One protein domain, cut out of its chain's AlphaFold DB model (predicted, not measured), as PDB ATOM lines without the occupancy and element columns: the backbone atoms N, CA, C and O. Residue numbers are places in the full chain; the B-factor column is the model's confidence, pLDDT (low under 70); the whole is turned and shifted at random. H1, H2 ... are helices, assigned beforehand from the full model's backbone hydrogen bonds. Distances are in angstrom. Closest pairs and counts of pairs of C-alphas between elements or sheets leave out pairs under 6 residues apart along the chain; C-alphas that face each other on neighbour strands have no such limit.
ATOM      1  N   LEU A  47       4.540  77.232 -37.972       55.94
ATOM      2  CA  LEU A  47       4.455  75.912 -38.603       55.94
ATOM      3  C   LEU A  47       5.623  75.003 -38.218       55.94
ATOM      4  O   LEU A  47       5.388  73.818 -37.994       55.94
ATOM      5  N   GLU A  48       6.842  75.530 -38.113       54.94
ATOM      6  CA  GLU A  48       8.036  74.721 -37.834       54.94
ATOM      7  C   GLU A  48       7.956  74.083 -36.435       54.94
ATOM      8  O   GLU A  48       7.935  72.856 -36.306       54.94
ATOM      9  N   ASP A  49       7.691  74.892 -35.405       54.31
ATOM     10  CA  ASP A  49       7.575  74.424 -34.016       54.31
ATOM     11  C   ASP A  49       6.405  73.444 -33.799       54.31
ATOM     12  O   ASP A  49       6.485  72.498 -33.002       54.31
ATOM     13  N   ARG A  50       5.283  73.627 -34.512       58.81
ATOM     14  CA  ARG A  50       4.107  72.748 -34.376       58.81
ATOM     15  C   ARG A  50       4.250  71.437 -35.131       58.81
ATOM     16  O   ARG A  50       3.674  70.442 -34.681       58.81
ATOM     17  N   VAL A  51       4.947  71.425 -36.264       59.19
ATOM     18  CA  VAL A  51       5.185  70.203 -37.040       59.19
ATOM     19  C   VAL A  51       6.207  69.333 -36.320       59.19
ATOM     20  O   VAL A  51       5.915  68.162 -36.085       59.19
ATOM     21  N   ASP A  52       7.316  69.898 -35.852       58.97
ATOM     22  CA  ASP A  52       8.364  69.112 -35.198       58.97
ATOM     23  C   ASP A  52       7.891  68.475 -33.893       58.97
ATOM     24  O   ASP A  52       8.102  67.280 -33.655       58.97
ATOM     25  N   THR A  53       7.155  69.224 -33.069       58.81
ATOM     26  CA  THR A  53       6.661  68.690 -31.794       58.81
ATOM     27  C   THR A  53       5.618  67.586 -32.015       58.81
ATOM     28  O   THR A  53       5.681  66.533 -31.377       58.81
ATOM     29  N   LYS A  54       4.688  67.771 -32.966       59.38
ATOM     30  CA  LYS A  54       3.625  66.788 -33.250       59.38
ATOM     31  C   LYS A  54       4.138  65.543 -33.969       59.38
ATOM     32  O   LYS A  54       3.659  64.449 -33.679       59.38
ATOM     33  N   VAL A  55       5.092  65.685 -34.888       64.19
ATOM     34  CA  VAL A  55       5.689  64.547 -35.604       64.19
ATOM     35  C   VAL A  55       6.531  63.706 -34.651       64.19
ATOM     36  O   VAL A  55       6.402  62.483 -34.648       64.19
ATOM     37  N   ASN A  56       7.330  64.339 -33.791       69.81
ATOM     38  CA  ASN A  56       8.152  63.620 -32.822       69.81
ATOM     39  C   ASN A  56       7.299  62.873 -31.781       69.81
ATOM     40  O   ASN A  56       7.595  61.731 -31.426       69.81
ATOM     41  N   GLU A  57       6.208  63.480 -31.311       69.88
ATOM     42  CA  GLU A  57       5.284  62.834 -30.375       69.88
ATOM     43  C   GLU A  57       4.505  61.681 -31.033       69.88
ATOM     44  O   GLU A  57       4.398  60.598 -30.454       69.88
ATOM     45  N   ALA A  58       4.055  61.858 -32.280       75.06
ATOM     46  CA  ALA A  58       3.418  60.794 -33.053       75.06
ATOM     47  C   ALA A  58       4.378  59.628 -33.342       75.06
ATOM     48  O   ALA A  58       3.984  58.469 -33.218       75.06
ATOM     49  N   ALA A  59       5.641  59.913 -33.670       76.88
ATOM     50  CA  ALA A  59       6.660  58.893 -33.902       76.88
ATOM     51  C   ALA A  59       6.949  58.081 -32.631       76.88
ATOM     52  O   ALA A  59       6.970  56.851 -32.671       76.88
ATOM     53  N   LYS A  60       7.095  58.749 -31.479       75.12
ATOM     54  CA  LYS A  60       7.263  58.078 -30.180       75.12
ATOM     55  C   LYS A  60       6.053  57.211 -29.833       75.12
ATOM     56  O   LYS A  60       6.227  56.053 -29.455       75.12
ATOM     57  N   GLY A  61       4.839  57.735 -30.016       81.19
ATOM     58  CA  GLY A  61       3.603  56.977 -29.819       81.19
ATOM     59  C   GLY A  61       3.513  55.752 -30.730       81.19
ATOM     60  O   GLY A  61       3.156  54.671 -30.269       81.19
ATOM     61  N   ALA A  62       3.905  55.887 -31.999       84.19
ATOM     62  CA  ALA A  62       3.909  54.794 -32.966       84.19
ATOM     63  C   ALA A  62       4.910  53.690 -32.599       84.19
ATOM     64  O   ALA A  62       4.564  52.514 -32.677       84.19
ATOM     65  N   ILE A  63       6.118  54.046 -32.147       89.00
ATOM     66  CA  ILE A  63       7.120  53.068 -31.698       89.00
ATOM     67  C   ILE A  63       6.607  52.303 -30.476       89.00
ATOM     68  O   ILE A  63       6.645  51.076 -30.463       89.00
ATOM     69  N   VAL A  64       6.082  53.005 -29.468       91.00
ATOM     70  CA  VAL A  64       5.540  52.366 -28.256       91.00
ATOM     71  C   VAL A  64       4.351  51.466 -28.592       91.00
ATOM     72  O   VAL A  64       4.279  50.345 -28.093       91.00
ATOM     73  N   ALA A  65       3.449  51.910 -29.469       86.31
ATOM     74  CA  ALA A  65       2.320  51.104 -29.922       86.31
ATOM     75  C   ALA A  65       2.777  49.857 -30.692       86.31
ATOM     76  O   ALA A  65       2.269  48.766 -30.440       86.31
ATOM     77  N   ALA A  66       3.757  49.993 -31.591       88.25
ATOM     78  CA  ALA A  66       4.303  48.875 -32.353       88.25
ATOM     79  C   ALA A  66       4.973  47.842 -31.438       88.25
ATOM     80  O   ALA A  66       4.675  46.652 -31.536       88.25
ATOM     81  N   VAL A  67       5.821  48.292 -30.508       91.75
ATOM     82  CA  VAL A  67       6.457  47.419 -29.512       91.75
ATOM     83  C   VAL A  67       5.398  46.742 -28.646       91.75
ATOM     84  O   VAL A  67       5.421  45.524 -28.510       91.75
ATOM     85  N   GLY A  68       4.424  47.498 -28.132       91.75
ATOM     86  CA  GLY A  68       3.333  46.954 -27.326       91.75
ATOM     87  C   GLY A  68       2.522  45.886 -28.063       91.75
ATOM     88  O   GLY A  68       2.205  44.852 -27.481       91.75
ATOM     89  N   LEU A  69       2.242  46.090 -29.353       89.12
ATOM     90  CA  LEU A  69       1.525  45.122 -30.184       89.12
ATOM     91  C   LEU A  69       2.352  43.845 -30.381       89.12
ATOM     92  O   LEU A  69       1.837  42.747 -30.174       89.12
ATOM     93  N   ILE A  70       3.641  43.969 -30.707       89.75
ATOM     94  CA  ILE A  70       4.540  42.817 -30.864       89.75
ATOM     95  C   ILE A  70       4.655  42.036 -29.549       89.75
ATOM     96  O   ILE A  70       4.519  40.812 -29.548       89.75
ATOM     97  N   THR A  71       4.860  42.727 -28.426       90.94
ATOM     98  CA  THR A  71       4.919  42.105 -27.098       90.94
ATOM     99  C   THR A  71       3.618  41.385 -26.768       90.94
ATOM    100  O   THR A  71       3.660  40.244 -26.316       90.94
ATOM    101  N   LEU A  72       2.465  42.004 -27.036       89.50
ATOM    102  CA  LEU A  72       1.161  41.385 -26.815       89.50
ATOM    103  C   LEU A  72       1.024  40.087 -27.619       89.50
ATOM    104  O   LEU A  72       0.662  39.059 -27.052       89.50
ATOM    105  N   VAL A  73       1.374  40.105 -28.908       84.94
ATOM    106  CA  VAL A  73       1.357  38.900 -29.751       84.94
ATOM    107  C   VAL A  73       2.261  37.820 -29.161       84.94
ATOM    108  O   VAL A  73       1.819  36.687 -28.998       84.94
ATOM    109  N   PHE A  74       3.490  38.155 -28.766       86.00
ATOM    110  CA  PHE A  74       4.410  37.192 -28.155       86.00
ATOM    111  C   PHE A  74       3.885  36.600 -26.844       86.00
ATOM    112  O   PHE A  74       4.028  35.398 -26.620       86.00
ATOM    113  N   VAL A  75       3.251  37.404 -25.991       87.38
ATOM    114  CA  VAL A  75       2.620  36.924 -24.753       87.38
ATOM    115  C   VAL A  75       1.481  35.959 -25.077       87.38
ATOM    116  O   VAL A  75       1.432  34.870 -24.511       87.38
ATOM    117  N   LEU A  76       0.612  36.300 -26.030       83.38
ATOM    118  CA  LEU A  76      -0.469  35.424 -26.490       83.38
ATOM    119  C   LEU A  76       0.068  34.098 -27.041       83.38
ATOM    120  O   LEU A  76      -0.453  33.039 -26.697       83.38
ATOM    121  N   LEU A  77       1.128  34.147 -27.853       83.94
ATOM    122  CA  LEU A  77       1.794  32.952 -28.372       83.94
ATOM    123  C   LEU A  77       2.408  32.119 -27.244       83.94
ATOM    124  O   LEU A  77       2.262  30.903 -27.245       83.94
ATOM    125  N   THR A  78       3.047  32.757 -26.264       83.19
ATOM    126  CA  THR A  78       3.656  32.078 -25.109       83.19
ATOM    127  C   THR A  78       2.599  31.378 -24.265       83.19
ATOM    128  O   THR A  78       2.781  30.224 -23.892       83.19
ATOM    129  N   ILE A  79       1.468  32.037 -24.009       79.81
ATOM    130  CA  ILE A  79       0.338  31.434 -23.298       79.81
ATOM    131  C   ILE A  79      -0.251  30.290 -24.134       79.81
ATOM    132  O   ILE A  79      -0.506  29.219 -23.599       79.81
ATOM    133  N   GLY A  80      -0.419  30.473 -25.446       78.69
ATOM    134  CA  GLY A  80      -0.983  29.455 -26.338       78.69
ATOM    135  C   GLY A  80      -0.109  28.210 -26.453       78.69
ATOM    136  O   GLY A  80      -0.615  27.094 -26.368       78.69
ATOM    137  N   LEU A  81       1.205  28.391 -26.584       77.06
ATOM    138  CA  LEU A  81       2.180  27.302 -26.614       77.06
ATOM    139  C   LEU A  81       2.338  26.654 -25.236       77.06
ATOM    140  O   LEU A  81       2.354  25.430 -25.144       77.06
ATOM    141  N   GLY A  82       2.397  27.451 -24.167       77.06
ATOM    142  CA  GLY A  82       2.489  26.958 -22.793       77.06
ATOM    143  C   GLY A  82       1.277  26.115 -22.396       77.06
ATOM    144  O   GLY A  82       1.432  25.034 -21.835       77.06
ATOM    145  N   LEU A  83       0.072  26.556 -22.765       72.31
ATOM    146  CA  LEU A  83      -1.141  25.751 -22.621       72.31
ATOM    147  C   LEU A  83      -1.114  24.543 -23.563       72.31
ATOM    148  O   LEU A  83      -1.488  23.450 -23.156       72.31
ATOM    149  N   GLY A  84      -0.622  24.697 -24.793       73.81
ATOM    150  CA  GLY A  84      -0.504  23.605 -25.759       73.81
ATOM    151  C   GLY A  84       0.322  22.419 -25.255       73.81
ATOM    152  O   GLY A  84      -0.060  21.279 -25.497       73.81
ATOM    153  N   VAL A  85       1.399  22.680 -24.505       70.44
ATOM    154  CA  VAL A  85       2.212  21.637 -23.854       70.44
ATOM    155  C   VAL A  85       1.446  20.944 -22.720       70.44
ATOM    156  O   VAL A  85       1.573  19.735 -22.558       70.44
ATOM    157  N   LEU A  86       0.618  21.667 -21.956       67.00
ATOM    158  CA  LEU A  86      -0.215  21.071 -20.899       67.00
ATOM    159  C   LEU A  86      -1.366  20.211 -21.446       67.00
ATOM    160  O   LEU A  86      -1.766  19.249 -20.797       67.00
ATOM    161  N   PHE A  87      -1.911  20.569 -22.610       70.69
ATOM    162  CA  PHE A  87      -3.039  19.878 -23.244       70.69
ATOM    163  C   PHE A  87      -2.613  18.801 -24.258       70.69
ATOM    164  O   PHE A  87      -3.474  18.263 -24.952       70.69
ATOM    165  N   ASP A  88      -1.308  18.513 -24.368       73.50
ATOM    166  CA  ASP A  88      -0.700  17.582 -25.342       73.50
ATOM    167  C   ASP A  88      -1.025  17.920 -26.817       73.50
ATOM    168  O   ASP A  88      -0.818  17.139 -27.744       73.50
ATOM    169  N   SER A  89      -1.561  19.121 -27.058       70.88
ATOM    170  CA  SER A  89      -2.018  19.587 -28.362       70.88
ATOM    171  C   SER A  89      -1.963  21.108 -28.439       70.88
ATOM    172  O   SER A  89      -2.728  21.835 -27.797       70.88
ATOM    173  N   VAL A  90      -1.082  21.603 -29.311       73.38
ATOM    174  CA  VAL A  90      -0.903  23.036 -29.596       73.38
ATOM    175  C   VAL A  90      -2.197  23.682 -30.105       73.38
ATOM    176  O   VAL A  90      -2.486  24.833 -29.776       73.38
ATOM    177  N   PHE A  91      -3.019  22.932 -30.847       73.38
ATOM    178  CA  PHE A  91      -4.316  23.404 -31.342       73.38
ATOM    179  C   PHE A  91      -5.285  23.749 -30.205       73.38
ATOM    180  O   PHE A  91      -5.971  24.769 -30.277       73.38
ATOM    181  N   LEU A  92      -5.319  22.943 -29.138       74.62
ATOM    182  CA  LEU A  92      -6.180  23.194 -27.979       74.62
ATOM    183  C   LEU A  92      -5.676  24.372 -27.140       74.62
ATOM    184  O   LEU A  92      -6.482  25.168 -26.662       74.62
ATOM    185  N   GLY A  93      -4.354  24.536 -27.031       72.62
ATOM    186  CA  GLY A  93      -3.749  25.705 -26.391       72.62
ATOM    187  C   GLY A  93      -4.143  27.014 -27.080       72.62
ATOM    188  O   GLY A  93      -4.584  27.960 -26.424       72.62
ATOM    189  N   PHE A  94      -4.081  27.052 -28.415       74.75
ATOM    190  CA  PHE A  94      -4.500  28.223 -29.189       74.75
ATOM    191  C   PHE A  94      -6.014  28.463 -29.117       74.75
ATOM    192  O   PHE A  94      -6.451  29.607 -28.980       74.75
ATOM    193  N   LEU A  95      -6.826  27.400 -29.143       80.19
ATOM    194  CA  LEU A  95      -8.280  27.498 -28.984       80.19
ATOM    195  C   LEU A  95      -8.657  28.088 -27.615       80.19
ATOM    196  O   LEU A  95      -9.535  28.948 -27.539       80.19
ATOM    197  N   GLY A  96      -7.942  27.698 -26.557       76.69
ATOM    198  CA  GLY A  96      -8.092  28.259 -25.216       76.69
ATOM    199  C   GLY A  96      -7.780  29.755 -25.169       76.69
ATOM    200  O   GLY A  96      -8.601  30.538 -24.694       76.69
ATOM    201  N   VAL A  97      -6.644  30.180 -25.733       78.62
ATOM    202  CA  VAL A  97      -6.281  31.609 -25.810       78.62
ATOM    203  C   VAL A  97      -7.312  32.407 -26.602       78.62
ATOM    204  O   VAL A  97      -7.713  33.493 -26.181       78.62
ATOM    205  N   THR A  98      -7.793  31.854 -27.715       80.38
ATOM    206  CA  THR A  98      -8.816  32.498 -28.545       80.38
ATOM    207  C   THR A  98     -10.125  32.659 -27.770       80.38
ATOM    208  O   THR A  98     -10.716  33.737 -27.774       80.38
ATOM    209  N   GLY A  99     -10.548  31.626 -27.033       83.94
ATOM    210  CA  GLY A  99     -11.719  31.685 -26.157       83.94
ATOM    211  C   GLY A  99     -11.584  32.748 -25.064       83.94
ATOM    212  O   GLY A  99     -12.493  33.556 -24.880       83.94
ATOM    213  N   VAL A 100     -10.432  32.813 -24.390       82.56
ATOM    214  CA  VAL A 100     -10.157  33.825 -23.357       82.56
ATOM    215  C   VAL A 100     -10.200  35.239 -23.937       82.56
ATOM    216  O   VAL A 100     -10.797  36.124 -23.324       82.56
ATOM    217  N   LEU A 101      -9.638  35.465 -25.128       82.19
ATOM    218  CA  LEU A 101      -9.706  36.767 -25.801       82.19
ATOM    219  C   LEU A 101     -11.137  37.161 -26.158       82.19
ATOM    220  O   LEU A 101     -11.518  38.311 -25.948       82.19
ATOM    221  N   VAL A 102     -11.947  36.227 -26.659       84.12
ATOM    222  CA  VAL A 102     -13.362  36.485 -26.961       84.12
ATOM    223  C   VAL A 102     -14.123  36.854 -25.688       84.12
ATOM    224  O   VAL A 102     -14.858  37.840 -25.683       84.12
ATOM    225  N   VAL A 103     -13.907  36.130 -24.588       84.12
ATOM    226  CA  VAL A 103     -14.520  36.457 -23.291       84.12
ATOM    227  C   VAL A 103     -14.063  37.832 -22.806       84.12
ATOM    228  O   VAL A 103     -14.898  38.643 -22.412       84.12
ATOM    229  N   ALA A 104     -12.768  38.138 -22.888       83.31
ATOM    230  CA  ALA A 104     -12.235  39.445 -22.516       83.31
ATOM    231  C   ALA A 104     -12.849  40.580 -23.355       83.31
ATOM    232  O   ALA A 104     -13.199  41.620 -22.803       83.31
ATOM    233  N   LEU A 105     -13.045  40.373 -24.664       83.81
ATOM    234  CA  LEU A 105     -13.721  41.333 -25.541       83.81
ATOM    235  C   LEU A 105     -15.196  41.515 -25.178       83.81
ATOM    236  O   LEU A 105     -15.671  42.647 -25.151       83.81
ATOM    237  N   ILE A 106     -15.914  40.436 -24.862       83.56
ATOM    238  CA  ILE A 106     -17.311  40.507 -24.413       83.56
ATOM    239  C   ILE A 106     -17.401  41.287 -23.097       83.56
ATOM    240  O   ILE A 106     -18.214  42.201 -22.976       83.56
ATOM    241  N   VAL A 107     -16.529  40.991 -22.130       84.75
ATOM    242  CA  VAL A 107     -16.462  41.722 -20.856       84.75
ATOM    243  C   VAL A 107     -16.136  43.195 -21.099       84.75
ATOM    244  O   VAL A 107     -16.817  44.065 -20.562       84.75
ATOM    245  N   ALA A 108     -15.156  43.504 -21.950       82.81
ATOM    246  CA  ALA A 108     -14.815  44.880 -22.303       82.81
ATOM    247  C   ALA A 108     -15.985  45.617 -22.978       82.81
ATOM    248  O   ALA A 108     -16.236  46.781 -22.664       82.81
ATOM    249  N   ALA A 109     -16.733  44.938 -23.853       80.06
ATOM    250  CA  ALA A 109     -17.920  45.479 -24.509       80.06
ATOM    251  C   ALA A 109     -19.055  45.779 -23.516       80.06
ATOM    252  O   ALA A 109     -19.754  46.779 -23.677       80.06
ATOM    253  N   ILE A 110     -19.215  44.950 -22.480       83.50
ATOM    254  CA  ILE A 110     -20.209  45.146 -21.415       83.50
ATOM    255  C   ILE A 110     -19.792  46.284 -20.475       83.50
ATOM    256  O   ILE A 110     -20.609  47.142 -20.147       83.50
ATOM    257  N   VAL A 111     -18.526  46.310 -20.045       84.56
ATOM    258  CA  VAL A 111     -18.021  47.285 -19.062       84.56
ATOM    259  C   VAL A 111     -17.870  48.674 -19.684       84.56
ATOM    260  O   VAL A 111     -18.196  49.676 -19.052       84.56
ATOM    261  N   ASN A 112     -17.402  48.753 -20.930       72.62
ATOM    262  CA  ASN A 112     -17.167  50.009 -21.634       72.62
ATOM    263  C   ASN A 112     -17.725  49.959 -23.067       72.62
ATOM    264  O   ASN A 112     -16.959  49.969 -24.037       72.62
ATOM    265  N   PRO A 113     -19.060  50.026 -23.248       67.50
ATOM    266  CA  PRO A 113     -19.682  50.005 -24.577       67.50
ATOM    267  C   PRO A 113     -19.257  51.189 -25.464       67.50
ATOM    268  O   PRO A 113     -19.389  51.141 -26.686       67.50
ATOM    269  N   LYS A 114     -18.697  52.253 -24.870       64.94
ATOM    270  CA  LYS A 114     -18.128  53.407 -25.585       64.94
ATOM    271  C   LYS A 114     -16.827  53.097 -26.339       64.94
ATOM    272  O   LYS A 114     -16.499  53.852 -27.243       64.94
ATOM    273  N   LEU A 115     -16.097  52.032 -25.989       58.50
ATOM    274  CA  LEU A 115     -14.874  51.621 -26.700       58.50
ATOM    275  C   LEU A 115     -15.185  50.796 -27.956       58.50
ATOM    276  O   LEU A 115     -14.428  50.829 -28.919       58.50
ATOM    277  N   VAL A 116     -16.317  50.088 -27.955       60.22
ATOM    278  CA  VAL A 116     -16.796  49.305 -29.108       60.22
ATOM    279  C   VAL A 116     -17.600  50.181 -30.066       60.22
ATOM    280  O   VAL A 116     -17.555  49.997 -31.279       60.22
ATOM    281  N   ASN A 117     -18.289  51.193 -29.538       53.69
ATOM    282  CA  ASN A 117     -18.924  52.222 -30.343       53.69
ATOM    283  C   ASN A 117     -17.886  53.294 -30.691       53.69
ATOM    284  O   ASN A 117     -17.898  54.396 -30.136       53.69
ATOM    285  N   ILE A 118     -16.960  52.952 -31.593       57.22
ATOM    286  CA  ILE A 118     -16.109  53.939 -32.256       57.22
ATOM    287  C   ILE A 118     -17.070  54.851 -33.019       57.22
ATOM    288  O   ILE A 118     -17.453  54.579 -34.155       57.22
ATOM    289  N   LYS A 119     -17.525  55.921 -32.360       47.78
ATOM    290  CA  LYS A 119     -18.204  57.030 -33.015       47.78
ATOM    291  C   LYS A 119     -17.213  57.544 -34.045       47.78
ATOM    292  O   LYS A 119     -16.315  58.315 -33.706       47.78
ATOM    293  N   PHE A 120     -17.388  57.124 -35.296       55.75
ATOM    294  CA  PHE A 120     -16.949  57.898 -36.441       55.75
ATOM    295  C   PHE A 120     -17.529  59.287 -36.214       55.75
ATOM    296  O   PHE A 120     -18.737  59.505 -36.300       55.75
ATOM    297  N   THR A 121     -16.677  60.180 -35.723       54.91
ATOM    298  CA  THR A 121     -17.035  61.551 -35.413       54.91
ATOM    299  C   THR A 121     -17.428  62.188 -36.733       54.91
ATOM    300  O   THR A 121     -16.581  62.570 -37.535       54.91
TER     301      THR A 121
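This is residues 47 to 121 of the 133 residues of an uncharacterized protein of Rhodothermales bacterium (UniProt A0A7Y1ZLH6). One very long helix, H1, and a shorter one, H2, meet near their ends at a tight turn and make an open V, with the small helix H3 and a short tail at the far end of H2. The first part of H1, residues 47 to 75, sticks out. The printed part has 75 residues with three named helices, H1, H2, H3 in order, and no named strand; the class is all helix. It is extended, with a radius of gyration of the C-alphas of 18.5 A and spans of 60 by 27 by 15 A.

H1, residues 47 to 86, touches H2, residues 90 to 111, with its residues 76 to 85 alone, and H2 touches it with residues 90 to 97 alone. Their closest C-alphas, those of Gly 84 and Val 90, are 3.9 A apart. They run opposite ways at a steep tilt of 50 degrees. H3, residues 113 to 116, is close to but not clearly touching H2; their closest C-alphas, those of Ala 109 and Val 116, are 6.1 A apart. H1 and H3 are apart. Every O i to N i+4 pair is within hydrogen-bond range in H1 and H2; H3 is too short for such a pair.

H1 begins at C-alpha 47, (4.455, 75.912, -38.603), and is 57.8 A long. H2 is 31.5 A long and ends at C-alpha 111, (-18.021, 47.285, -19.062). H3 is 5.4 A long.

The C-alphas farthest apart, those of Leu 47 and Asp 88, are 60.0 A apart. The printed part has no cut, and both links are tight. The pLDDT is under 70 at residues 47 to 57, 86 and 113 to 121.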